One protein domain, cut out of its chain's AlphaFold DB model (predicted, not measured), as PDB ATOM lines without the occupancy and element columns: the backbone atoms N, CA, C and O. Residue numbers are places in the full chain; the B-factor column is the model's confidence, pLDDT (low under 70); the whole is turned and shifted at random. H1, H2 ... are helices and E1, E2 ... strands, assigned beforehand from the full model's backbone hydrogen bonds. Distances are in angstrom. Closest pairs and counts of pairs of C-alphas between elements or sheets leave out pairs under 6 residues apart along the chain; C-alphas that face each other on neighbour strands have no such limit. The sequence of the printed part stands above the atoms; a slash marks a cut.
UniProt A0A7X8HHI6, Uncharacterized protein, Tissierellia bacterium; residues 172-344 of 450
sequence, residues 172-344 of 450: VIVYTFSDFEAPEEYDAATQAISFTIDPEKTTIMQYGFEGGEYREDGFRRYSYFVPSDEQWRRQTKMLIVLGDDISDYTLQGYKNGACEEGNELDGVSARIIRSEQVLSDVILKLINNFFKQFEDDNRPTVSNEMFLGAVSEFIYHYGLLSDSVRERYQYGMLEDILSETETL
ATOM      1  N   VAL A 172       0.341 -28.905 -43.176       98.69
ATOM      2  CA  VAL A 172      -0.674 -29.955 -43.091       98.69
ATOM      3  C   VAL A 172      -0.244 -31.184 -43.875       98.69
ATOM      4  O   VAL A 172       0.474 -31.094 -44.875       98.69
ATOM      5  N   ILE A 173      -0.722 -32.344 -43.440       98.81
ATOM      6  CA  ILE A 173      -0.568 -33.600 -44.165       98.81
ATOM      7  C   ILE A 173      -1.844 -33.821 -44.973       98.81
ATOM      8  O   ILE A 173      -2.942 -33.889 -44.431       98.81
ATOM      9  N   VAL A 174      -1.710 -33.921 -46.289       98.81
ATOM     10  CA  VAL A 174      -2.832 -34.071 -47.214       98.81
ATOM     11  C   VAL A 174      -2.837 -35.475 -47.788       98.81
ATOM     12  O   VAL A 174      -1.879 -35.895 -48.444       98.81
ATOM     13  N   TYR A 175      -3.957 -36.157 -47.598       98.75
ATOM     14  CA  TYR A 175      -4.297 -37.426 -48.218       98.75
ATOM     15  C   TYR A 175      -5.222 -37.151 -49.400       98.75
ATOM     16  O   TYR A 175      -6.392 -36.825 -49.216       98.75
ATOM     17  N   THR A 176      -4.685 -37.237 -50.617       98.00
ATOM     18  CA  THR A 176      -5.458 -37.066 -51.858       98.00
ATOM     19  C   THR A 176      -5.869 -38.425 -52.400       98.00
ATOM     20  O   THR A 176      -5.015 -39.299 -52.552       98.00
ATOM     21  N   PHE A 177      -7.150 -38.575 -52.727       97.25
ATOM     22  CA  PHE A 177      -7.715 -39.806 -53.267       97.25
ATOM     23  C   PHE A 177      -7.937 -39.655 -54.777       97.25
ATOM     24  O   PHE A 177      -8.369 -38.598 -55.245       97.25
ATOM     25  N   SER A 178      -7.626 -40.699 -55.536       94.31
ATOM     26  CA  SER A 178      -7.794 -40.768 -56.991       94.31
ATOM     27  C   SER A 178      -7.959 -42.219 -57.444       94.31
ATOM     28  O   SER A 178      -7.964 -43.119 -56.609       94.31
ATOM     29  N   ASP A 179      -8.040 -42.448 -58.760       93.31
ATOM     30  CA  ASP A 179      -8.062 -43.786 -59.375       93.31
ATOM     31  C   ASP A 179      -9.103 -44.701 -58.701       93.31
ATOM     32  O   ASP A 179      -8.773 -45.744 -58.141       93.31
ATOM     33  N   PHE A 180     -10.351 -44.226 -58.656       93.38
ATOM     34  CA  PHE A 180     -11.440 -44.903 -57.963       93.38
ATOM     35  C   PHE A 180     -11.961 -46.085 -58.784       93.38
ATOM     36  O   PHE A 180     -12.240 -45.937 -59.972       93.38
ATOM     37  N   GLU A 181     -12.152 -47.231 -58.136       93.25
ATOM     38  CA  GLU A 181     -12.703 -48.437 -58.756       93.25
ATOM     39  C   GLU A 181     -13.847 -48.996 -57.907       93.25
ATOM     40  O   GLU A 181     -13.805 -48.951 -56.676       93.25
ATOM     41  N   ALA A 182     -14.866 -49.534 -58.572       94.19
ATOM     42  CA  ALA A 182     -15.925 -50.329 -57.963       94.19
ATOM     43  C   ALA A 182     -16.484 -51.334 -58.982       94.19
ATOM     44  O   ALA A 182     -16.420 -51.074 -60.187       94.19
ATOM     45  N   PRO A 183     -17.068 -52.458 -58.533       94.06
ATOM     46  CA  PRO A 183     -17.772 -53.365 -59.432       94.06
ATOM     47  C   PRO A 183     -18.991 -52.677 -60.073       94.06
ATOM     48  O   PRO A 183     -19.803 -52.077 -59.369       94.06
ATOM     49  N   GLU A 184     -19.137 -52.808 -61.397       89.19
ATOM     50  CA  GLU A 184     -20.163 -52.115 -62.207       89.19
ATOM     51  C   GLU A 184     -21.608 -52.385 -61.755       89.19
ATOM     52  O   GLU A 184     -22.497 -51.579 -61.993       89.19
ATOM     53  N   GLU A 185     -21.857 -53.513 -61.091       92.38
ATOM     54  CA  GLU A 185     -23.186 -53.910 -60.615       92.38
ATOM     55  C   GLU A 185     -23.679 -53.129 -59.376       92.38
ATOM     56  O   GLU A 185     -24.828 -53.307 -58.966       92.38
ATOM     57  N   TYR A 186     -22.843 -52.260 -58.786       90.88
ATOM     58  CA  TYR A 186     -23.178 -51.455 -57.605       90.88
ATOM     59  C   TYR A 186     -23.067 -49.948 -57.874       90.88
ATOM     60  O   TYR A 186     -22.082 -49.304 -57.516       90.88
ATOM     61  N   ASP A 187     -24.142 -49.345 -58.387       87.06
ATOM     62  CA  ASP A 187     -24.211 -47.899 -58.667       87.06
ATOM     63  C   ASP A 187     -23.923 -47.012 -57.442       87.06
ATOM     64  O   ASP A 187     -23.458 -45.877 -57.573       87.06
ATOM     65  N   ALA A 188     -24.217 -47.520 -56.242       91.44
ATOM     66  CA  ALA A 188     -24.032 -46.833 -54.965       91.44
ATOM     67  C   ALA A 188     -22.813 -47.342 -54.174       91.44
ATOM     68  O   ALA A 188     -22.734 -47.104 -52.964       91.44
ATOM     69  N   ALA A 189     -21.877 -48.042 -54.827       95.12
ATOM     70  CA  ALA A 189     -20.655 -48.506 -54.183       95.12
ATOM     71  C   ALA A 189     -19.975 -47.358 -53.427       95.12
ATOM     72  O   ALA A 189     -19.847 -46.239 -53.927       95.12
ATOM     73  N   THR A 190     -19.580 -47.638 -52.191       95.88
ATOM     74  CA  THR A 190     -19.058 -46.638 -51.259       95.88
ATOM     75  C   THR A 190     -17.698 -47.087 -50.758       95.88
ATOM     76  O   THR A 190     -17.540 -48.225 -50.325       95.88
ATOM     77  N   GLN A 191     -16.715 -46.194 -50.794       97.12
ATOM     78  CA  GLN A 191     -15.421 -46.395 -50.153       97.12
ATOM     79  C   GLN A 191     -15.428 -45.657 -48.818       97.12
ATOM     80  O   GLN A 191     -15.781 -44.480 -48.763       97.12
ATOM     81  N   ALA A 192     -14.996 -46.323 -47.749       98.06
ATOM     82  CA  ALA A 192     -14.707 -45.676 -46.476       98.06
ATOM     83  C   ALA A 192     -13.227 -45.796 -46.122       98.06
ATOM     84  O   ALA A 192     -12.602 -46.829 -46.377       98.06
ATOM     85  N   ILE A 193     -12.700 -44.748 -45.495       98.50
ATOM     86  CA  ILE A 193     -11.418 -44.735 -44.798       98.50
ATOM     87  C   ILE A 193     -11.680 -44.606 -43.299       98.50
ATOM     88  O   ILE A 193     -12.455 -43.743 -42.891       98.50
ATOM     89  N   SER A 194     -11.057 -45.464 -42.488       98.38
ATOM     90  CA  SER A 194     -11.191 -45.434 -41.025       98.38
ATOM     91  C   SER A 194      -9.833 -45.424 -40.336       98.38
ATOM     92  O   SER A 194      -8.941 -46.180 -40.721       98.38
ATOM     93  N   PHE A 195      -9.687 -44.591 -39.311       98.44
ATOM     94  CA  PHE A 195      -8.467 -44.427 -38.518       98.44
ATOM     95  C   PHE A 195      -8.814 -43.897 -37.122       98.44
ATOM     96  O   PHE A 195      -9.958 -43.537 -36.846       98.44
ATOM     97  N   THR A 196      -7.829 -43.862 -36.227       98.25
ATOM     98  CA  THR A 196      -7.980 -43.289 -34.880       98.25
ATOM     99  C   THR A 196      -7.015 -42.124 -34.722       98.25
ATOM    100  O   THR A 196      -5.860 -42.231 -35.124       98.25
ATOM    101  N   ILE A 197      -7.488 -41.020 -34.151       97.62
ATOM    102  CA  ILE A 197      -6.680 -39.834 -33.848       97.62
ATOM    103  C   ILE A 197      -6.673 -39.550 -32.348       97.62
ATOM    104  O   ILE A 197      -7.567 -39.991 -31.633       97.62
ATOM    105  N   ASP A 198      -5.703 -38.763 -31.888       97.19
ATOM    106  CA  ASP A 198      -5.800 -38.048 -30.614       97.19
ATOM    107  C   ASP A 198      -6.535 -36.715 -30.867       97.19
ATOM    108  O   ASP A 198      -5.957 -35.836 -31.517       97.19
ATOM    109  N   PRO A 199      -7.796 -36.541 -30.418       93.00
ATOM    110  CA  PRO A 199      -8.578 -35.336 -30.712       93.00
ATOM    111  C   PRO A 199      -7.970 -34.046 -30.149       93.00
ATOM    112  O   PRO A 199      -8.275 -32.971 -30.651       93.00
ATOM    113  N   GLU A 200      -7.093 -34.146 -29.145       93.19
ATOM    114  CA  GLU A 200      -6.408 -32.993 -28.547       93.19
ATOM    115  C   GLU A 200      -5.184 -32.543 -29.360       93.19
ATOM    116  O   GLU A 200      -4.645 -31.460 -29.134       93.19
ATOM    117  N   LYS A 201      -4.705 -33.377 -30.295       96.12
ATOM    118  CA  LYS A 201      -3.503 -33.097 -31.101       96.12
ATOM    119  C   LYS A 201      -3.772 -33.000 -32.588       96.12
ATOM    120  O   LYS A 201      -3.018 -32.325 -33.285       96.12
ATOM    121  N   THR A 202      -4.802 -33.685 -33.069       97.12
ATOM    122  CA  THR A 202      -5.053 -33.848 -34.496       97.12
ATOM    123  C   THR A 202      -6.427 -33.329 -34.866       97.12
ATOM    124  O   THR A 202      -7.451 -33.740 -34.326       97.12
ATOM    125  N   THR A 203      -6.442 -32.459 -35.866       96.25
ATOM    126  CA  THR A 203      -7.641 -31.903 -36.481       96.25
ATOM    127  C   THR A 203      -7.733 -32.381 -37.924       96.25
ATOM    128  O   THR A 203      -6.735 -32.390 -38.646       96.25
ATOM    129  N   ILE A 204      -8.936 -32.765 -38.354       98.06
ATOM    130  CA  ILE A 204      -9.193 -33.246 -39.712       98.06
ATOM    131  C   ILE A 204     -10.169 -32.303 -40.408       98.06
ATOM    132  O   ILE A 204     -11.308 -32.143 -39.977       98.06
ATOM    133  N   MET A 205      -9.725 -31.726 -41.518       98.44
ATOM    134  CA  MET A 205     -10.582 -31.081 -42.506       98.44
ATOM    135  C   MET A 205     -10.821 -32.051 -43.667       98.44
ATOM    136  O   MET A 205      -9.926 -32.806 -44.055       98.44
ATOM    137  N   GLN A 206     -12.023 -32.035 -44.230       97.56
ATOM    138  CA  GLN A 206     -12.435 -32.928 -45.309       97.56
ATOM    139  C   GLN A 206     -12.970 -32.139 -46.503       97.56
ATOM    140  O   GLN A 206     -13.543 -31.060 -46.348       97.56
ATOM    141  N   TYR A 207     -12.781 -32.708 -47.690       97.00
ATOM    142  CA  TYR A 207     -13.365 -32.225 -48.934       97.00
ATOM    143  C   TYR A 207     -13.753 -33.409 -49.816       97.00
ATOM    144  O   TYR A 207     -12.926 -34.292 -50.060       97.00
ATOM    145  N   GLY A 208     -14.982 -33.420 -50.323       93.75
ATOM    146  CA  GLY A 208     -15.501 -34.423 -51.247       93.75
ATOM    147  C   GLY A 208     -16.002 -35.710 -50.588       93.75
ATOM    148  O   GLY A 208     -16.052 -36.736 -51.264       93.75
ATOM    149  N   PHE A 209     -16.340 -35.678 -49.299       94.88
ATOM    150  CA  PHE A 209     -16.877 -36.818 -48.550       94.88
ATOM    151  C   PHE A 209     -18.342 -36.577 -48.178       94.88
ATOM    152  O   PHE A 209     -18.722 -35.469 -47.814       94.88
ATOM    153  N   GLU A 210     -19.167 -37.618 -48.276       91.75
ATOM    154  CA  GLU A 210     -20.622 -37.537 -48.099       91.75
ATOM    155  C   GLU A 210     -21.101 -38.137 -46.767       91.75
ATOM    156  O   GLU A 210     -22.220 -37.865 -46.332       91.75
ATOM    157  N   GLY A 211     -20.277 -38.962 -46.115       92.38
ATOM    158  CA  GLY A 211     -20.600 -39.585 -44.833       92.38
ATOM    159  C   GLY A 211     -19.438 -39.538 -43.852       92.38
ATOM    160  O   GLY A 211     -18.270 -39.589 -44.243       92.38
ATOM    161  N   GLY A 212     -19.776 -39.462 -42.566       94.62
ATOM    162  CA  GLY A 212     -18.816 -39.371 -41.478       94.62
ATOM    163  C   GLY A 212     -19.286 -40.114 -40.232       94.62
ATOM    164  O   GLY A 212     -20.475 -40.134 -39.916       94.62
ATOM    165  N   GLU A 213     -18.344 -40.710 -39.510       95.88
ATOM    166  CA  GLU A 213     -18.538 -41.193 -38.148       95.88
ATOM    167  C   GLU A 213     -17.436 -40.634 -37.255       95.88
ATOM    168  O   GLU A 213     -16.245 -40.796 -37.531       95.88
ATOM    169  N   TYR A 214     -17.856 -39.991 -36.169       94.88
ATOM    170  CA  TYR A 214     -16.987 -39.282 -35.242       94.88
ATOM    171  C   TYR A 214     -17.287 -39.789 -33.839       94.88
ATOM    172  O   TYR A 214     -18.395 -39.602 -33.336       94.88
ATOM    173  N   ARG A 215     -16.319 -40.462 -33.219       95.12
ATOM    174  CA  ARG A 215     -16.457 -40.980 -31.855       95.12
ATOM    175  C   ARG A 215     -15.550 -40.229 -30.884       95.12
ATOM    176  O   ARG A 215     -14.504 -39.700 -31.272       95.12
ATOM    177  N   GLU A 216     -15.955 -40.200 -29.618       92.19
ATOM    178  CA  GLU A 216     -15.208 -39.543 -28.533       92.19
ATOM    179  C   GLU A 216     -13.843 -40.197 -28.277       92.19
ATOM    180  O   GLU A 216     -12.896 -39.516 -27.902       92.19
ATOM    181  N   ASP A 217     -13.714 -41.498 -28.547       94.62
ATOM    182  CA  ASP A 217     -12.464 -42.260 -28.416       94.62
ATOM    183  C   ASP A 217     -11.428 -41.958 -29.516       94.62
ATOM    184  O   ASP A 217     -10.380 -42.600 -29.574       94.62
ATOM    185  N   GLY A 218     -11.714 -40.990 -30.391       95.81
ATOM    186  CA  GLY A 218     -10.831 -40.591 -31.480       95.81
ATOM    187  C   GLY A 218     -11.016 -41.392 -32.764       95.81
ATOM    188  O   GLY A 218     -10.386 -41.061 -33.767       95.81
ATOM    189  N   PHE A 219     -11.900 -42.396 -32.801       97.75
ATOM    190  CA  PHE A 219     -12.211 -43.081 -34.053       97.75
ATOM    191  C   PHE A 219     -12.862 -42.116 -35.051       97.75
ATOM    192  O   PHE A 219     -13.770 -41.337 -34.720       97.75
ATOM    193  N   ARG A 220     -12.388 -42.174 -36.292       97.88
ATOM    194  CA  ARG A 220     -12.898 -41.414 -37.427       97.88
ATOM    195  C   ARG A 220     -13.136 -42.358 -38.588       97.88
ATOM    196  O   ARG A 220     -12.278 -43.178 -38.914       97.88
ATOM    197  N   ARG A 221     -14.274 -42.188 -39.251       98.00
ATOM    198  CA  ARG A 221     -14.536 -42.786 -40.556       98.00
ATOM    199  C   ARG A 221     -15.095 -41.732 -41.484       98.00
ATOM    200  O   ARG A 221     -16.037 -41.041 -41.119       98.00
ATOM    201  N   TYR A 222     -14.532 -41.655 -42.678       98.06
ATOM    202  CA  TYR A 222     -15.017 -40.806 -43.755       98.06
ATOM    203  C   TYR A 222     -15.370 -41.698 -44.934       98.06
ATOM    204  O   TYR A 222     -14.597 -42.591 -45.285       98.06
ATOM    205  N   SER A 223     -16.536 -41.490 -45.530       97.06
ATOM    206  CA  SER A 223     -17.033 -42.330 -46.615       97.06
ATOM    207  C   SER A 223     -17.535 -41.507 -47.781       97.06
ATOM    208  O   SER A 223     -18.093 -40.425 -47.589       97.06
ATOM    209  N   TYR A 224     -17.383 -42.063 -48.976       95.19
ATOM    210  CA  TYR A 224     -17.890 -41.464 -50.193       95.19
ATOM    211  C   TYR A 224     -18.425 -42.481 -51.181       95.19
ATOM    212  O   TYR A 224     -17.899 -43.591 -51.297       95.19
ATOM    213  N   PHE A 225     -19.430 -42.069 -51.953       93.56
ATOM    214  CA  PHE A 225     -19.828 -42.818 -53.139       93.56
ATOM    215  C   PHE A 225     -18.692 -42.777 -54.156       93.56
ATOM    216  O   PHE A 225     -18.158 -41.704 -54.459       93.56
ATOM    217  N   VAL A 226     -18.320 -43.943 -54.678       92.69
ATOM    218  CA  VAL A 226     -17.291 -44.066 -55.710       92.69
ATOM    219  C   VAL A 226     -17.721 -43.215 -56.911       92.69
ATOM    220  O   VAL A 226     -18.829 -43.408 -57.435       92.69
ATOM    221  N   PRO A 227     -16.911 -42.216 -57.314       86.56
ATOM    222  CA  PRO A 227     -17.257 -41.367 -58.442       86.56
ATOM    223  C   PRO A 227     -17.399 -42.199 -59.719       86.56
ATOM    224  O   PRO A 227     -16.546 -43.027 -60.018       86.56
ATOM    225  N   SER A 228     -18.474 -41.965 -60.466       74.75
ATOM    226  CA  SER A 228     -18.669 -42.478 -61.824       74.75
ATOM    227  C   SER A 228     -18.463 -41.342 -62.831       74.75
ATOM    228  O   SER A 228     -18.252 -40.191 -62.438       74.75
ATOM    229  N   ASP A 229     -18.563 -41.636 -64.129       66.25
ATOM    230  CA  ASP A 229     -18.529 -40.619 -65.196       66.25
ATOM    231  C   ASP A 229     -19.703 -39.611 -65.120       66.25
ATOM    232  O   ASP A 229     -19.770 -38.653 -65.895       66.25
ATOM    233  N   GLU A 230     -20.642 -39.793 -64.184       60.81
ATOM    234  CA  GLU A 230     -21.737 -38.860 -63.938       60.81
ATOM    235  C   GLU A 230     -21.252 -37.587 -63.219       60.81
ATOM    236  O   GLU A 230     -20.649 -37.628 -62.145       60.81
ATOM    237  N   GLN A 231     -21.579 -36.423 -63.793       55.84
ATOM    238  CA  GLN A 231     -21.050 -35.110 -63.386       55.84
ATOM    239  C   GLN A 231     -21.351 -34.689 -61.937       55.84
ATOM    240  O   GLN A 231     -20.659 -33.824 -61.407       55.84
ATOM    241  N   TRP A 232     -22.366 -35.264 -61.284       58.72
ATOM    242  CA  TRP A 232     -22.781 -34.841 -59.942       58.72
ATOM    243  C   TRP A 232     -21.904 -35.413 -58.816       58.72
ATOM    244  O   TRP A 232     -22.000 -34.949 -57.679       58.72
ATOM    245  N   ARG A 233     -21.032 -36.395 -59.099       63.81
ATOM    246  CA  ARG A 233     -20.121 -36.974 -58.099       63.81
ATOM    247  C   ARG A 233     -18.776 -36.259 -58.104       63.81
ATOM    248  O   ARG A 233     -18.053 -36.250 -59.101       63.81
ATOM    249  N   ARG A 234     -18.398 -35.690 -56.954       69.44
ATOM    250  CA  ARG A 234     -17.121 -34.982 -56.809       69.44
ATOM    251  C   ARG A 234     -15.950 -35.944 -56.966       69.44
ATOM    252  O   ARG A 234     -15.728 -36.820 -56.134       69.44
ATOM    253  N   GLN A 235     -15.171 -35.704 -58.013       83.19
ATOM    254  CA  GLN A 235     -13.943 -36.438 -58.319       83.19
ATOM    255  C   GLN A 235     -12.789 -36.067 -57.377       83.19
ATOM    256  O   GLN A 235     -11.876 -36.851 -57.152       83.19
ATOM    257  N   THR A 236     -12.794 -34.848 -56.832       91.00
ATOM    258  CA  THR A 236     -11.746 -34.392 -55.912       91.00
ATOM    259  C   THR A 236     -12.118 -34.751 -54.487       91.00
ATOM    260  O   THR A 236     -13.121 -34.256 -53.980       91.00
ATOM    261  N   LYS A 237     -11.292 -35.589 -53.853       94.94
ATOM    262  CA  LYS A 237     -11.476 -36.018 -52.466       94.94
ATOM    263  C   LYS A 237     -10.169 -35.892 -51.691       94.94
ATOM    264  O   LYS A 237      -9.120 -36.359 -52.152       94.94
ATOM    265  N   MET A 238     -10.216 -35.210 -50.548       98.06
ATOM    266  CA  MET A 238      -9.048 -34.929 -49.711       98.06
ATOM    267  C   MET A 238      -9.386 -34.988 -48.225       98.06
ATOM    268  O   MET A 238     -10.387 -34.417 -47.796       98.06
ATOM    269  N   LEU A 239      -8.505 -35.617 -47.447       98.62
ATOM    270  CA  LEU A 239      -8.416 -35.394 -46.004       98.62
ATOM    271  C   LEU A 239      -7.170 -34.559 -45.724       98.62
ATOM    272  O   LEU A 239      -6.085 -34.859 -46.226       98.62
ATOM    273  N   ILE A 240      -7.340 -33.498 -44.948       98.75
ATOM    274  CA  ILE A 240      -6.302 -32.527 -44.615       98.75
ATOM    275  C   ILE A 240      -6.121 -32.577 -43.106       98.75
ATOM    276  O   ILE A 240      -7.030 -32.256 -42.342       98.75
ATOM    277  N   VAL A 241      -4.945 -33.021 -42.697       98.69
ATOM    278  CA  VAL A 241      -4.608 -33.338 -41.318       98.69
ATOM    279  C   VAL A 241      -3.687 -32.260 -40.782       98.69
ATOM    280  O   VAL A 241      -2.610 -32.016 -41.329       98.69
ATOM    281  N   LEU A 242      -4.111 -31.621 -39.701       98.19
ATOM    282  CA  LEU A 242      -3.283 -30.729 -38.908       98.19
ATOM    283  C   LEU A 242      -2.949 -31.440 -37.596       98.19
ATOM    284  O   LEU A 242      -3.865 -31.794 -36.860       98.19
ATOM    285  N   GLY A 243      -1.662 -31.648 -37.310       97.38
ATOM    286  CA  GLY A 243      -1.205 -32.382 -36.125       97.38
ATOM    287  C   GLY A 243      -0.585 -33.736 -36.463       97.38
ATOM    288  O   GLY A 243       0.157 -33.844 -37.441       97.38
ATOM    289  N   ASP A 244      -0.870 -34.752 -35.642       97.81
ATOM    290  CA  ASP A 244      -0.302 -36.091 -35.820       97.81
ATOM    291  C   ASP A 244      -0.869 -36.782 -37.068       97.81
ATOM    292  O   ASP A 244      -2.050 -36.664 -37.401       97.81
ATOM    293  N   ASP A 245       0.005 -37.522 -37.743       97.62
ATOM    294  CA  ASP A 245      -0.265 -38.212 -39.000       97.62
ATOM    295  C   ASP A 245      -1.236 -39.398 -38.846       97.62
ATOM    296  O   ASP A 245      -1.223 -40.094 -37.833       97.62
ATOM    297  N   ILE A 246      -2.014 -39.697 -39.891       96.94
ATOM    298  CA  ILE A 246      -3.045 -40.756 -39.900       96.94
ATOM    299  C   ILE A 246      -2.629 -41.982 -40.723       96.94
ATOM    300  O   ILE A 246      -3.463 -42.664 -41.307       96.94
ATOM    301  N   SER A 247      -1.325 -42.251 -40.825       92.25
ATOM    302  CA  SER A 247      -0.771 -43.312 -41.688       92.25
ATOM    303  C   SER A 247      -1.281 -44.730 -41.393       92.25
ATOM    304  O   SER A 247      -1.290 -45.554 -42.308       92.25
ATOM    305  N   ASP A 248      -1.740 -45.000 -40.169       95.62
ATOM    306  CA  ASP A 248      -2.394 -46.254 -39.787       95.62
ATOM    307  C   ASP A 248      -3.910 -46.158 -40.018       95.62
ATOM    308  O   ASP A 248      -4.689 -45.812 -39.125       95.62
ATOM    309  N   TYR A 249      -4.321 -46.403 -41.264       97.94
ATOM    310  CA  TYR A 249      -5.717 -46.372 -41.689       97.94
ATOM    311  C   TYR A 249      -6.128 -47.668 -42.385       97.94
ATOM    312  O   TYR A 249      -5.319 -48.410 -42.942       97.94
ATOM    313  N   THR A 250      -7.436 -47.904 -42.407       97.69
ATOM    314  CA  THR A 250      -8.067 -49.012 -43.126       97.69
ATOM    315  C   THR A 250      -8.975 -48.480 -44.223       97.69
ATOM    316  O   THR A 250      -9.614 -47.438 -44.063       97.69
ATOM    317  N   LEU A 251      -9.032 -49.202 -45.342       97.81
ATOM    318  CA  LEU A 251      -9.959 -48.948 -46.439       97.81
ATOM    319  C   LEU A 251     -10.945 -50.100 -46.536       97.81
ATOM    320  O   LEU A 251     -10.534 -51.256 -46.581       97.81
ATOM    321  N   GLN A 252     -12.233 -49.775 -46.591       97.94
ATOM    322  CA  GLN A 252     -13.304 -50.755 -46.734       97.94
ATOM    323  C   GLN A 252     -14.331 -50.289 -47.765       97.94
ATOM    324  O   GLN A 252     -14.839 -49.170 -47.680       97.94
ATOM    325  N   GLY A 253     -14.631 -51.166 -48.721       97.88
ATOM    326  CA  GLY A 253     -15.723 -51.013 -49.675       97.88
ATOM    327  C   GLY A 253     -17.060 -51.479 -49.117       97.88
ATOM    328  O   GLY A 253     -17.097 -52.429 -48.334       97.88
ATOM    329  N   TYR A 254     -18.151 -50.857 -49.562       97.81
ATOM    330  CA  TYR A 254     -19.525 -51.224 -49.222       97.81
ATOM    331  C   TYR A 254     -20.432 -51.190 -50.453       97.81
ATOM    332  O   TYR A 254     -20.211 -50.414 -51.385       97.81
ATOM    333  N   LYS A 255     -21.487 -52.012 -50.434       96.62
ATOM    334  CA  LYS A 255     -22.455 -52.146 -51.543       96.62
ATOM    335  C   LYS A 255     -23.302 -50.893 -51.766       96.62
ATOM    336  O   LYS A 255     -23.825 -50.682 -52.856       96.62
ATOM    337  N   ASN A 256     -23.494 -50.097 -50.718       93.31
ATOM    338  CA  ASN A 256     -24.256 -48.852 -50.719       93.31
ATOM    339  C   ASN A 256     -23.683 -47.895 -49.650       93.31
ATOM    340  O   ASN A 256     -22.682 -48.214 -49.011       93.31
ATOM    341  N   GLY A 257     -24.344 -46.758 -49.411       90.75
ATOM    342  CA  GLY A 257     -23.901 -45.751 -48.432       90.75
ATOM    343  C   GLY A 257     -23.931 -46.181 -46.955       90.75
ATOM    344  O   GLY A 257     -23.541 -45.398 -46.093       90.75
ATOM    345  N   ALA A 258     -24.397 -47.391 -46.625       92.69
ATOM    346  CA  ALA A 258     -24.396 -47.908 -45.260       92.69
ATOM    347  C   ALA A 258     -23.054 -48.583 -44.932       92.69
ATOM    348  O   ALA A 258     -22.763 -49.687 -45.387       92.69
ATOM    349  N   CYS A 259     -22.235 -47.942 -44.102       93.94
ATOM    350  CA  CYS A 259     -20.966 -48.514 -43.649       93.94
ATOM    351  C   CYS A 259     -21.177 -49.443 -42.428       93.94
ATOM    352  O   CYS A 259     -20.789 -49.105 -41.305       93.94
ATOM    353  N   GLU A 260     -21.838 -50.584 -42.632       94.50
ATOM    354  CA  GLU A 260     -22.237 -51.540 -41.583       94.50
ATOM    355  C   GLU A 260     -21.813 -52.986 -41.883       94.50
ATOM    356  O   GLU A 260     -21.540 -53.339 -43.032       94.50
ATOM    357  N   GLU A 261     -21.785 -53.818 -40.838       94.31
ATOM    358  CA  GLU A 261     -21.421 -55.237 -40.925       94.31
ATOM    359  C   GLU A 261     -22.382 -56.015 -41.841       94.31
ATOM    360  O   GLU A 261     -23.604 -55.902 -41.735       94.31
ATOM    361  N   GLY A 262     -21.829 -56.827 -42.742       95.88
ATOM    362  CA  GLY A 262     -22.562 -57.595 -43.754       95.88
ATOM    363  C   GLY A 262     -22.813 -56.833 -45.062       95.88
ATOM    364  O   GLY A 262     -23.245 -57.432 -46.060       95.88
ATOM    365  N   ASN A 263     -22.533 -55.527 -45.086       96.56
ATOM    366  CA  ASN A 263     -22.659 -54.688 -46.274       96.56
ATOM    367  C   ASN A 263     -21.329 -54.459 -47.010       96.56
ATOM    368  O   ASN A 263     -21.298 -53.735 -48.006       96.56
ATOM    369  N   GLU A 264     -20.243 -55.075 -46.547       97.69
ATOM    370  CA  GLU A 264     -18.926 -54.986 -47.164       97.69
ATOM    371  C   GLU A 264     -18.947 -55.483 -48.616       97.69
ATOM    372  O   GLU A 264     -19.710 -56.383 -48.997       97.69
ATOM    373  N   LEU A 265     -18.094 -54.871 -49.434       97.50
ATOM    374  CA  LEU A 265     -17.936 -55.169 -50.847       97.50
ATOM    375  C   LEU A 265     -16.454 -55.206 -51.222       97.50
ATOM    376  O   LEU A 265     -15.739 -54.216 -51.055       97.50
ATOM    377  N   ASP A 266     -16.024 -56.339 -51.772       96.44
ATOM    378  CA  ASP A 266     -14.710 -56.486 -52.396       96.44
ATOM    379  C   ASP A 266     -14.670 -55.787 -53.764       96.44
ATOM    380  O   ASP A 266     -15.684 -55.657 -54.450       96.44
ATOM    381  N   GLY A 267     -13.478 -55.362 -54.190       95.00
ATOM    382  CA  GLY A 267     -13.274 -54.722 -55.496       95.00
ATOM    383  C   GLY A 267     -13.582 -53.223 -55.533       95.00
ATOM    384  O   GLY A 267     -13.461 -52.612 -56.589       95.00
ATOM    385  N   VAL A 268     -13.942 -52.621 -54.397       96.88
ATOM    386  CA  VAL A 268     -13.940 -51.162 -54.236       96.88
ATOM    387  C   VAL A 268     -12.543 -50.717 -53.822       96.88
ATOM    388  O   VAL A 268     -11.982 -51.262 -52.866       96.88
ATOM    389  N   SER A 269     -11.969 -49.749 -54.531       95.06
ATOM    390  CA  SER A 269     -10.645 -49.231 -54.196       95.06
ATOM    391  C   SER A 269     -10.446 -47.772 -54.598       95.06
ATOM    392  O   SER A 269     -11.217 -47.189 -55.363       95.06
ATOM    393  N   ALA A 270      -9.395 -47.170 -54.046       95.88
ATOM    394  CA  ALA A 270      -8.887 -45.873 -54.454       95.88
ATOM    395  C   ALA A 270      -7.379 -45.819 -54.219       95.88
ATOM    396  O   ALA A 270      -6.853 -46.397 -53.260       95.88
ATOM    397  N   ARG A 271      -6.677 -45.061 -55.053       96.00
ATOM    398  CA  ARG A 271      -5.296 -44.676 -54.791       96.00
ATOM    399  C   ARG A 271      -5.265 -43.503 -53.822       96.00
ATOM    400  O   ARG A 271      -5.957 -42.511 -54.021       96.00
ATOM    401  N   ILE A 272      -4.392 -43.588 -52.820       97.56
ATOM    402  CA  ILE A 272      -4.184 -42.522 -51.838       97.56
ATOM    403  C   ILE A 272      -2.736 -42.049 -51.887       97.56
ATOM    404  O   ILE A 272      -1.801 -42.845 -51.793       97.56
ATOM    405  N   ILE A 273      -2.550 -40.739 -52.024       97.81
ATOM    406  CA  ILE A 273      -1.241 -40.089 -51.985       97.81
ATOM    407  C   ILE A 273      -1.181 -39.189 -50.754       97.81
ATOM    408  O   ILE A 273      -1.940 -38.225 -50.648       97.81
ATOM    409  N   ARG A 274      -0.245 -39.496 -49.852       98.12
ATOM    410  CA  ARG A 274       0.141 -38.638 -48.727       98.12
ATOM    411  C   ARG A 274       1.158 -37.600 -49.199       98.12
ATOM    412  O   ARG A 274       2.124 -37.939 -49.879       98.12
ATOM    413  N   SER A 275       0.978 -36.351 -48.792       98.38
ATOM    414  CA  SER A 275       1.907 -35.246 -49.054       98.38
ATOM    415  C   SER A 275       1.889 -34.245 -47.902       98.38
ATOM    416  O   SER A 275       0.892 -34.159 -47.197       98.38
ATOM    417  N   GLU A 276       2.964 -33.486 -47.718       98.50
ATOM    418  CA  GLU A 276       3.006 -32.351 -46.788       98.50
ATOM    419  C   GLU A 276       2.914 -31.056 -47.593       98.50
ATOM    420  O   GLU A 276       3.601 -30.907 -48.606       98.50
ATOM    421  N   GLN A 277       2.012 -30.162 -47.196       98.62
ATOM    422  CA  GLN A 277       1.682 -28.936 -47.925       98.62
ATOM    423  C   GLN A 277       1.399 -27.787 -46.950       98.62
ATOM    424  O   GLN A 277       1.146 -28.018 -45.768       98.62
ATOM    425  N   VAL A 278       1.409 -26.550 -47.452       98.50
ATOM    426  CA  VAL A 278       0.930 -25.375 -46.710       98.50
ATOM    427  C   VAL A 278      -0.586 -25.279 -46.875       98.50
ATOM    428  O   VAL A 278      -1.097 -25.420 -47.989       98.50
ATOM    429  N   LEU A 279      -1.320 -25.045 -45.784       98.62
ATOM    430  CA  LEU A 279      -2.785 -25.047 -45.791       98.62
ATOM    431  C   LEU A 279      -3.372 -24.044 -46.798       98.62
ATOM    432  O   LEU A 279      -4.314 -24.391 -47.509       98.62
ATOM    433  N   SER A 280      -2.791 -22.850 -46.940       98.19
ATOM    434  CA  SER A 280      -3.213 -21.851 -47.934       98.19
ATOM    435  C   SER A 280      -3.209 -22.383 -49.370       98.19
ATOM    436  O   SER A 280      -4.152 -22.125 -50.120       98.19
ATOM    437  N   ASP A 281      -2.195 -23.163 -49.748       98.12
ATOM    438  CA  ASP A 281      -2.069 -23.724 -51.099       98.12
ATOM    439  C   ASP A 281      -3.139 -24.789 -51.352       98.12
ATOM    440  O   ASP A 281      -3.730 -24.867 -52.435       98.12
ATOM    441  N   VAL A 282      -3.435 -25.586 -50.322       98.31
ATOM    442  CA  VAL A 282      -4.493 -26.596 -50.357       98.31
ATOM    443  C   VAL A 282      -5.858 -25.928 -50.498       98.31
ATOM    444  O   VAL A 282      -6.619 -26.288 -51.396       98.31
ATOM    445  N   ILE A 283      -6.160 -24.917 -49.678       98.25
ATOM    446  CA  ILE A 283      -7.431 -24.185 -49.757       98.25
ATOM    447  C   ILE A 283      -7.572 -23.480 -51.109       98.25
ATOM    448  O   ILE A 283      -8.631 -23.573 -51.726       98.25
ATOM    449  N   LEU A 284      -6.516 -22.862 -51.645       96.44
ATOM    450  CA  LEU A 284      -6.554 -22.252 -52.977       96.44
ATOM    451  C   LEU A 284      -6.858 -23.281 -54.080       96.44
ATOM    452  O   LEU A 284      -7.624 -23.006 -55.010       96.44
ATOM    453  N   LYS A 285      -6.294 -24.490 -53.985       95.12
ATOM    454  CA  LYS A 285      -6.624 -25.595 -54.895       95.12
ATOM    455  C   LYS A 285      -8.098 -25.994 -54.780       95.12
ATOM    456  O   LYS A 285      -8.740 -26.213 -55.809       95.12
ATOM    457  N   LEU A 286      -8.636 -26.059 -53.563       95.06
ATOM    458  CA  LEU A 286     -10.037 -26.405 -53.315       95.06
ATOM    459  C   LEU A 286     -11.008 -25.314 -53.769       95.06
ATOM    460  O   LEU A 286     -12.012 -25.652 -54.382       95.06
ATOM    461  N   ILE A 287     -10.687 -24.031 -53.583       94.25
ATOM    462  CA  ILE A 287     -11.449 -22.901 -54.143       94.25
ATOM    463  C   ILE A 287     -11.567 -23.055 -55.660       94.25
ATOM    464  O   ILE A 287     -12.656 -22.992 -56.229       94.25
ATOM    465  N   ASN A 288     -10.445 -23.324 -56.335       91.06
ATOM    466  CA  ASN A 288     -10.457 -23.502 -57.781       91.06
ATOM    467  C   ASN A 288     -11.286 -24.716 -58.219       91.06
ATOM    468  O   ASN A 288     -11.938 -24.652 -59.262       91.06
ATOM    469  N   ASN A 289     -11.258 -25.801 -57.441       89.94
ATOM    470  CA  ASN A 289     -12.063 -26.989 -57.699       89.94
ATOM    471  C   ASN A 289     -13.558 -26.746 -57.472       89.94
ATOM    472  O   ASN A 289     -14.355 -27.116 -58.328       89.94
ATOM    473  N   PHE A 290     -13.910 -26.101 -56.361       89.25
ATOM    474  CA  PHE A 290     -15.276 -25.767 -55.977       89.25
ATOM    475  C   PHE A 290     -15.963 -24.984 -57.091       89.25
ATOM    476  O   PHE A 290     -17.000 -25.403 -57.591       89.25
ATOM    477  N   PHE A 291     -15.310 -23.935 -57.592       86.62
ATOM    478  CA  PHE A 291     -15.881 -23.131 -58.665       86.62
ATOM    479  C   PHE A 291     -15.863 -23.786 -60.047       86.62
ATOM    480  O   PHE A 291     -16.644 -23.396 -60.903       86.62
ATOM    481  N   LYS A 292     -15.008 -24.788 -60.287       83.81
ATOM    482  CA  LYS A 292     -15.008 -25.537 -61.555       83.81
ATOM    483  C   LYS A 292     -16.261 -26.411 -61.714       83.81
ATOM    484  O   LYS A 292     -16.574 -26.826 -62.824       83.81
ATOM    485  N   GLN A 293     -16.938 -26.738 -60.612       67.62
ATOM    486  CA  GLN A 293     -18.163 -27.545 -60.634       67.62
ATOM    487  C   GLN A 293     -19.378 -26.752 -61.136       67.62
ATOM    488  O   GLN A 293     -20.407 -27.351 -61.439       67.62
ATOM    489  N   PHE A 294     -19.256 -25.430 -61.247       64.25
ATOM    490  CA  PHE A 294     -20.277 -24.559 -61.800       64.25
ATOM    491  C   PHE A 294     -19.847 -24.090 -63.201       64.25
ATOM    492  O   PHE A 294     -18.651 -23.995 -63.476       64.25
ATOM    493  N   GLU A 295     -20.803 -23.842 -64.103       57.56
ATOM    494  CA  GLU A 295     -20.510 -23.244 -65.418       57.56
ATOM    495  C   GLU A 295     -19.752 -21.908 -65.233       57.56
ATOM    496  O   GLU A 295     -19.906 -21.260 -64.196       57.56
ATOM    497  N   ASP A 296     -18.917 -21.517 -66.210       51.97
ATOM    498  CA  ASP A 296     -17.927 -20.417 -66.110       51.97
ATOM    499  C   ASP A 296     -18.494 -19.067 -65.593       51.97
ATOM    500  O   ASP A 296     -17.730 -18.230 -65.110       51.97
ATOM    501  N   ASP A 297     -19.816 -18.877 -65.617       55.16
ATOM    502  CA  ASP A 297     -20.524 -17.674 -65.159       55.16
ATOM    503  C   ASP A 297     -20.763 -17.594 -63.631       55.16
ATOM    504  O   ASP A 297     -21.222 -16.564 -63.142       55.16
ATOM    505  N   ASN A 298     -20.441 -18.637 -62.853       61.00
ATOM    506  CA  ASN A 298     -20.752 -18.701 -61.410       61.00
ATOM    507  C   ASN A 298     -19.559 -18.439 -60.476       61.00
ATOM    508  O   ASN A 298     -19.670 -18.621 -59.263       61.00
ATOM    509  N   ARG A 299     -18.396 -18.025 -60.992       77.06
ATOM    510  CA  ARG A 299     -17.318 -17.548 -60.112       77.06
ATOM    511  C   ARG A 299     -17.653 -16.155 -59.575       77.06
ATOM    512  O   ARG A 299     -18.015 -15.285 -60.367       77.06
ATOM    513  N   PRO A 300     -17.420 -15.886 -58.276       80.19
ATOM    514  CA  PRO A 300     -17.434 -14.530 -57.759       80.19
ATOM    515  C   PRO A 300     -16.539 -13.615 -58.593       80.19
ATOM    516  O   PRO A 300     -15.420 -13.982 -58.947       80.19
ATOM    517  N   THR A 301     -16.988 -12.385 -58.835       86.12
ATOM    518  CA  THR A 301     -16.243 -11.369 -59.606       86.12
ATOM    519  C   THR A 301     -14.954 -10.891 -58.910       86.12
ATOM    520  O   THR A 301     -14.250 -10.016 -59.411       86.12
ATOM    521  N   VAL A 302     -14.624 -11.438 -57.739       90.62
ATOM    522  CA  VAL A 302     -13.455 -11.054 -56.940       90.62
ATOM    523  C   VAL A 302     -12.219 -11.880 -57.277       90.62
ATOM    524  O   VAL A 302     -12.292 -12.953 -57.874       90.62
ATOM    525  N   SER A 303     -11.047 -11.386 -56.874       92.31
ATOM    526  CA  SER A 303      -9.803 -12.136 -57.037       92.31
ATOM    527  C   SER A 303      -9.782 -13.387 -56.150       92.31
ATOM    528  O   SER A 303     -10.345 -13.408 -55.053       92.31
ATOM    529  N   ASN A 304      -9.042 -14.410 -56.589       91.44
ATOM    530  CA  ASN A 304      -8.759 -15.588 -55.763       91.44
ATOM    531  C   ASN A 304      -8.114 -15.209 -54.420       91.44
ATOM    532  O   ASN A 304      -8.377 -15.867 -53.424       91.44
ATOM    533  N   GLU A 305      -7.283 -14.165 -54.394       94.75
ATOM    534  CA  GLU A 305      -6.648 -13.659 -53.172       94.75
ATOM    535  C   GLU A 305      -7.685 -13.130 -52.176       94.75
ATOM    536  O   GLU A 305      -7.662 -13.515 -51.011       94.75
ATOM    537  N   MET A 306      -8.637 -12.309 -52.635       96.81
ATOM    538  CA  MET A 306      -9.703 -11.788 -51.778       96.81
ATOM    539  C   MET A 306     -10.599 -12.912 -51.256       96.81
ATOM    540  O   MET A 306     -10.924 -12.939 -50.071       96.81
ATOM    541  N   PHE A 307     -10.977 -13.857 -52.122       97.12
ATOM    542  CA  PHE A 307     -11.820 -14.975 -51.709       97.12
ATOM    543  C   PHE A 307     -11.091 -15.909 -50.730       97.12
ATOM    544  O   PHE A 307     -11.652 -16.264 -49.699       97.12
ATOM    545  N   LEU A 308      -9.824 -16.255 -50.998       97.75
ATOM    546  CA  LEU A 308      -8.980 -17.028 -50.080       97.75
ATOM    547  C   LEU A 308      -8.818 -16.321 -48.732       97.75
ATOM    548  O   LEU A 308      -8.907 -16.967 -47.692       97.75
ATOM    549  N   GLY A 309      -8.610 -15.005 -48.750       98.00
ATOM    550  CA  GLY A 309      -8.531 -14.189 -47.547       98.00
ATOM    551  C   GLY A 309      -9.803 -14.261 -46.704       98.00
ATOM    552  O   GLY A 309      -9.730 -14.511 -45.503       98.00
ATOM    553  N   ALA A 310     -10.971 -14.150 -47.340       98.12
ATOM    554  CA  ALA A 310     -12.253 -14.287 -46.658       98.12
ATOM    555  C   ALA A 310     -12.483 -15.707 -46.107       98.12
ATOM    556  O   ALA A 310     -12.977 -15.851 -44.991       98.12
ATOM    557  N   VAL A 311     -12.092 -16.755 -46.847       98.38
ATOM    558  CA  VAL A 311     -12.137 -18.148 -46.359       98.38
ATOM    559  C   VAL A 311     -11.220 -18.323 -45.146       98.38
ATOM    560  O   VAL A 311     -11.605 -18.956 -44.166       98.38
ATOM    561  N   SER A 312     -10.015 -17.750 -45.193       98.25
ATOM    562  CA  SER A 312      -9.060 -17.786 -44.085       98.25
ATOM    563  C   SER A 312      -9.629 -17.119 -42.837       98.25
ATOM    564  O   SER A 312      -9.667 -17.737 -41.773       98.25
ATOM    565  N   GLU A 313     -10.150 -15.897 -42.976       97.69
ATOM    566  CA  GLU A 313     -10.831 -15.193 -41.890       97.69
ATOM    567  C   GLU A 313     -11.956 -16.059 -41.304       97.69
ATOM    568  O   GLU A 313     -12.008 -16.286 -40.098       97.69
ATOM    569  N   PHE A 314     -12.796 -16.652 -42.151       97.75
ATOM    570  CA  PHE A 314     -13.879 -17.524 -41.707       97.75
ATOM    571  C   PHE A 314     -13.393 -18.743 -40.906       97.75
ATOM    572  O   PHE A 314     -13.958 -19.070 -39.860       97.75
ATOM    573  N   ILE A 315     -12.326 -19.407 -41.364       97.75
ATOM    574  CA  ILE A 315     -11.723 -20.561 -40.680       97.75
ATOM    575  C   ILE A 315     -11.189 -20.167 -39.296       97.75
ATOM    576  O   ILE A 315     -11.391 -20.917 -38.341       97.75
ATOM    577  N   TYR A 316     -10.551 -19.002 -39.177       97.25
ATOM    578  CA  TYR A 316     -10.019 -18.503 -37.906       97.25
ATOM    579  C   TYR A 316     -11.092 -17.984 -36.952       97.25
ATOM    580  O   TYR A 316     -10.931 -18.082 -35.740       97.25
ATOM    581  N   HIS A 317     -12.186 -17.428 -37.466       95.12
ATOM    582  CA  HIS A 317     -13.248 -16.897 -36.614       95.12
ATOM    583  C   HIS A 317     -14.249 -17.969 -36.184       95.12
ATOM    584  O   HIS A 317     -14.715 -17.949 -35.042       95.12
ATOM    585  N   TYR A 318     -14.569 -18.915 -37.065       96.31
ATOM    586  CA  TYR A 318     -15.681 -19.842 -36.856       96.31
ATOM    587  C   TYR A 318     -15.315 -21.314 -37.042       96.31
ATOM    588  O   TYR A 318     -15.924 -22.171 -36.403       96.31
ATOM    589  N   GLY A 319     -14.356 -21.605 -37.920       95.94
ATOM    590  CA  GLY A 319     -13.944 -22.964 -38.259       95.94
ATOM    591  C   GLY A 319     -13.027 -23.613 -37.222       95.94
ATOM    592  O   GLY A 319     -12.894 -23.158 -36.090       95.94
ATOM    593  N   LEU A 320     -12.370 -24.696 -37.638       94.94
ATOM    594  CA  LEU A 320     -11.542 -25.545 -36.774       94.94
ATOM    595  C   LEU A 320     -10.255 -24.886 -36.246       94.94
ATOM    596  O   LEU A 320      -9.595 -25.474 -35.397       94.94
ATOM    597  N   LEU A 321      -9.887 -23.697 -36.737       95.88
ATOM    598  CA  LEU A 321      -8.756 -22.918 -36.206       95.88
ATOM    599  C   LEU A 321      -9.200 -21.789 -35.265       95.88
ATOM    600  O   LEU A 321      -8.368 -20.988 -34.846       95.88
ATOM    601  N   SER A 322     -10.496 -21.706 -34.959       95.62
ATOM    602  CA  SER A 322     -11.042 -20.744 -34.008       95.62
ATOM    603  C   SER A 322     -10.854 -21.207 -32.568       95.62
ATOM    604  O   SER A 322     -11.065 -22.376 -32.251       95.62
ATOM    605  N   ASP A 323     -10.585 -20.256 -31.670       92.75
ATOM    606  CA  ASP A 323     -10.632 -20.474 -30.215       92.75
ATOM    607  C   ASP A 323     -12.043 -20.861 -29.725       92.75
ATOM    608  O   ASP A 323     -12.215 -21.370 -28.618       92.75
ATOM    609  N   SER A 324     -13.072 -20.600 -30.537       91.69
ATOM    610  CA  SER A 324     -14.474 -20.914 -30.264       91.69
ATOM    611  C   SER A 324     -15.127 -21.503 -31.518       91.69
ATOM    612  O   SER A 324     -16.037 -20.893 -32.095       91.69
ATOM    613  N   VAL A 325     -14.668 -22.690 -31.927       94.31
ATOM    614  CA  VAL A 325     -15.225 -23.451 -33.059       94.31
ATOM    615  C   VAL A 325     -16.752 -23.491 -32.976       94.31
ATOM    616  O   VAL A 325     -17.320 -23.871 -31.951       94.31
ATOM    617  N   ARG A 326     -17.431 -23.091 -34.054       95.31
ATOM    618  CA  ARG A 326     -18.892 -23.209 -34.142       95.31
ATOM    619  C   ARG A 326     -19.243 -24.660 -34.396       95.31
ATOM    620  O   ARG A 326     -18.652 -25.299 -35.266       95.31
ATOM    621  N   GLU A 327     -20.239 -25.175 -33.693       93.88
ATOM    622  CA  GLU A 327     -20.568 -26.593 -33.773       93.88
ATOM    623  C   GLU A 327     -21.207 -26.974 -35.127       93.88
ATOM    624  O   GLU A 327     -21.169 -28.138 -35.522       93.88
ATOM    625  N   ARG A 328     -21.605 -25.979 -35.940       93.75
ATOM    626  CA  ARG A 328     -21.840 -26.126 -37.390       93.75
ATOM    627  C   ARG A 328     -20.622 -26.641 -38.172       93.75
ATOM    628  O   ARG A 328     -20.788 -27.449 -39.076       93.75
ATOM    629  N   TYR A 329     -19.408 -26.201 -37.832       95.62
ATOM    630  CA  TYR A 329     -18.174 -26.509 -38.580       95.62
ATOM    631  C   TYR A 329     -17.264 -27.527 -37.888       95.62
ATOM    632  O   TYR A 329     -16.169 -27.804 -38.378       95.62
ATOM    633  N   GLN A 330     -17.700 -28.107 -36.766       93.12
ATOM    634  CA  GLN A 330     -16.884 -29.013 -35.943       93.12
ATOM    635  C   GLN A 330     -16.378 -30.264 -36.686       93.12
ATOM    636  O   GLN A 330     -15.416 -30.894 -36.258       93.12
ATOM    637  N   TYR A 331     -17.012 -30.631 -37.803       92.38
ATOM    638  CA  TYR A 331     -16.638 -31.797 -38.613       92.38
ATOM    639  C   TYR A 331     -15.754 -31.453 -39.819       92.38
ATOM    640  O   TYR A 331     -15.474 -32.324 -40.647       92.38
ATOM    641  N   GLY A 332     -15.323 -30.193 -39.937       94.69
ATOM    642  CA  GLY A 332     -14.298 -29.772 -40.890       94.69
ATOM    643  C   GLY A 332     -14.676 -29.902 -42.359       94.69
ATOM    644  O   GLY A 332     -13.777 -30.079 -43.179       94.69
ATOM    645  N   MET A 333     -15.966 -29.859 -42.705       96.12
ATOM    646  CA  MET A 333     -16.408 -29.926 -44.099       96.12
ATOM    647  C   MET A 333     -16.095 -28.609 -44.810       96.12
ATOM    648  O   MET A 333     -16.748 -27.590 -44.589       96.12
ATOM    649  N   LEU A 334     -15.056 -28.615 -45.645       97.31
ATOM    650  CA  LEU A 334     -14.576 -27.397 -46.290       97.31
ATOM    651  C   LEU A 334     -15.564 -26.873 -47.333       97.31
ATOM    652  O   LEU A 334     -15.587 -25.671 -47.574       97.31
ATOM    653  N   GLU A 335     -16.404 -27.721 -47.923       94.06
ATOM    654  CA  GLU A 335     -17.447 -27.265 -48.846       94.06
ATOM    655  C   GLU A 335     -18.461 -26.330 -48.195       94.06
ATOM    656  O   GLU A 335     -18.866 -25.372 -48.851       94.06
ATOM    657  N   ASP A 336     -18.820 -26.558 -46.928       94.56
ATOM    658  CA  ASP A 336     -19.705 -25.647 -46.196       94.56
ATOM    659  C   ASP A 336     -19.036 -24.288 -46.043       94.56
ATOM    660  O   ASP A 336     -19.616 -23.269 -46.401       94.56
ATOM    661  N   ILE A 337     -17.772 -24.266 -45.611       96.88
ATOM    662  CA  ILE A 337     -17.017 -23.021 -45.442       96.88
ATOM    663  C   ILE A 337     -16.881 -22.273 -46.773       96.88
ATOM    664  O   ILE A 337     -17.062 -21.057 -46.808       96.88
ATOM    665  N   LEU A 338     -16.574 -22.967 -47.873       96.12
ATOM    666  CA  LEU A 338     -16.452 -22.345 -49.194       96.12
ATOM    667  C   LEU A 338     -17.798 -21.792 -49.683       96.12
ATOM    668  O   LEU A 338     -17.865 -20.631 -50.088       96.12
ATOM    669  N   SER A 339     -18.864 -22.589 -49.597       94.44
ATOM    670  CA  SER A 339     -20.210 -22.190 -50.017       94.44
ATOM    671  C   SER A 339     -20.759 -21.041 -49.171       94.44
ATOM    672  O   SER A 339     -21.382 -20.112 -49.682       94.44
ATOM    673  N   GLU A 340     -20.499 -21.036 -47.873       95.69
ATOM    674  CA  GLU A 340     -20.966 -19.982 -46.977       95.69
ATOM    675  C   GLU A 340     -20.115 -18.723 -47.075       95.69
ATOM    676  O   GLU A 340     -20.646 -17.612 -47.058       95.69
ATOM    677  N   THR A 341     -18.808 -18.865 -47.295       96.75
ATOM    678  CA  THR A 341     -17.974 -17.717 -47.653       96.75
ATOM    679  C   THR A 341     -18.475 -17.077 -48.942       96.75
ATOM    680  O   THR A 341     -18.435 -15.859 -49.054       96.75
ATOM    681  N   GLU A 342     -19.000 -17.837 -49.897       94.88
ATOM    682  CA  GLU A 342     -19.592 -17.287 -51.114       94.88
ATOM    683  C   GLU A 342     -20.940 -16.582 -50.872       94.88
ATOM    684  O   GLU A 342     -21.183 -15.479 -51.377       94.88
ATOM    685  N   THR A 343     -21.821 -17.202 -50.086       93.81
ATOM    686  CA  THR A 343     -23.247 -16.841 -50.025       93.81
ATOM    687  C   THR A 343     -23.626 -15.932 -48.860       93.81
ATOM    688  O   THR A 343     -24.585 -15.165 -48.973       93.81
ATOM    689  N   LEU A 344     -22.897 -15.980 -47.742       95.50
ATOM    690  CA  LEU A 344     -23.266 -15.226 -46.549       95.50
ATOM    691  C   LEU A 344     -23.041 -13.724 -46.725       95.50
ATOM    692  O   LEU A 344     -22.029 -13.267 -47.282       95.50
TER     693      LEU A 344
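This is residues 172 to 344 of the 450 residues of an uncharacterized protein of Tissierellia bacterium (UniProt A0A7X8HHI6). Two four-stranded sheets stand face to face as a sandwich, wound as a jelly roll, and a cluster of three crossed helices covers the outer side of one sheet. H1 packs on that sheet, H3 grazes it, and H2 lies beyond H1 and H3. The 173 printed residues hold eight named strands, then three named helices; both sheets are antiparallel, in the orders E3-E6-E1-E8 and E4-E5-E2-E7. The class is mixed, and the whole is compact, with a radius of gyration of the C-alphas of 16.4 A and spans of 46 by 41 by 27 A.

One twisted sheet runs E3, residues 203 to 207, E6, residues 237 to 242, E1, residues 172 to 181, and E8, residues 269 to 278. Within hydrogen-bond range are N 205 and O 240, 2.9 A, N 175 and O 239, 2.8 A, and N 174 and O 275, 2.8 A. The other, also twisted, runs E4, residues 211 to 214, E5, residues 219 to 225, E2, residues 190 to 196, and E7, residues 249 to 254, with N 213 and O 221 at 2.8 A, N 193 and O 222 at 2.9 A, and N 192 and O 252 at 2.9 A. E4 and E5 form a hairpin, at 177 degrees. In the sandwich, the facing parts are 10.0 A centre to centre and the strands stand at 29 degrees. The jelly roll, one long hairpin wound over both sheets, pairs E1 with E8, E2 with E7, E3 with E6 and E4 with E5. E8 bends by 51 degrees at residue 275. H1, residues 279 to 292, is on the first sheet, making two layers with it, at a height over the sheet of 10.7 A; it runs along E6, at 20 degrees on the local plane. H3, residues 334 to 343, only grazes that sheet with residues 334 to 336. H2, residues 304 to 317, is on neither sheet; its residues 304 to 308 alone touch H1, closest at the C-alphas of Leu 284 and Leu 308, 6.4 A, at a steep tilt of 62 degrees. H2 and H3 touch, closest at the C-alphas of Val 311 and Thr 341, 6.0 A. In H1, H2 and H3 every O i to N i+4 pair is within hydrogen-bond range.

E1 begins at C-alpha 172 (-0.674, -29.955, -43.091) and is 27.0 A long; E8 is 27.6 A and H1 20.0 A. H3 ends at C-alpha 343 (-23.247, -16.841, -50.025).

The C-alphas farthest apart, of Gly 262 and Thr 301, are 49.3 A apart. The printed part has no cut. The links E5 to E6, E7 to E8, H1 to H2 and H2 to H3 are long. Residues 229 to 234 and 293 to 298 have pLDDT under 70.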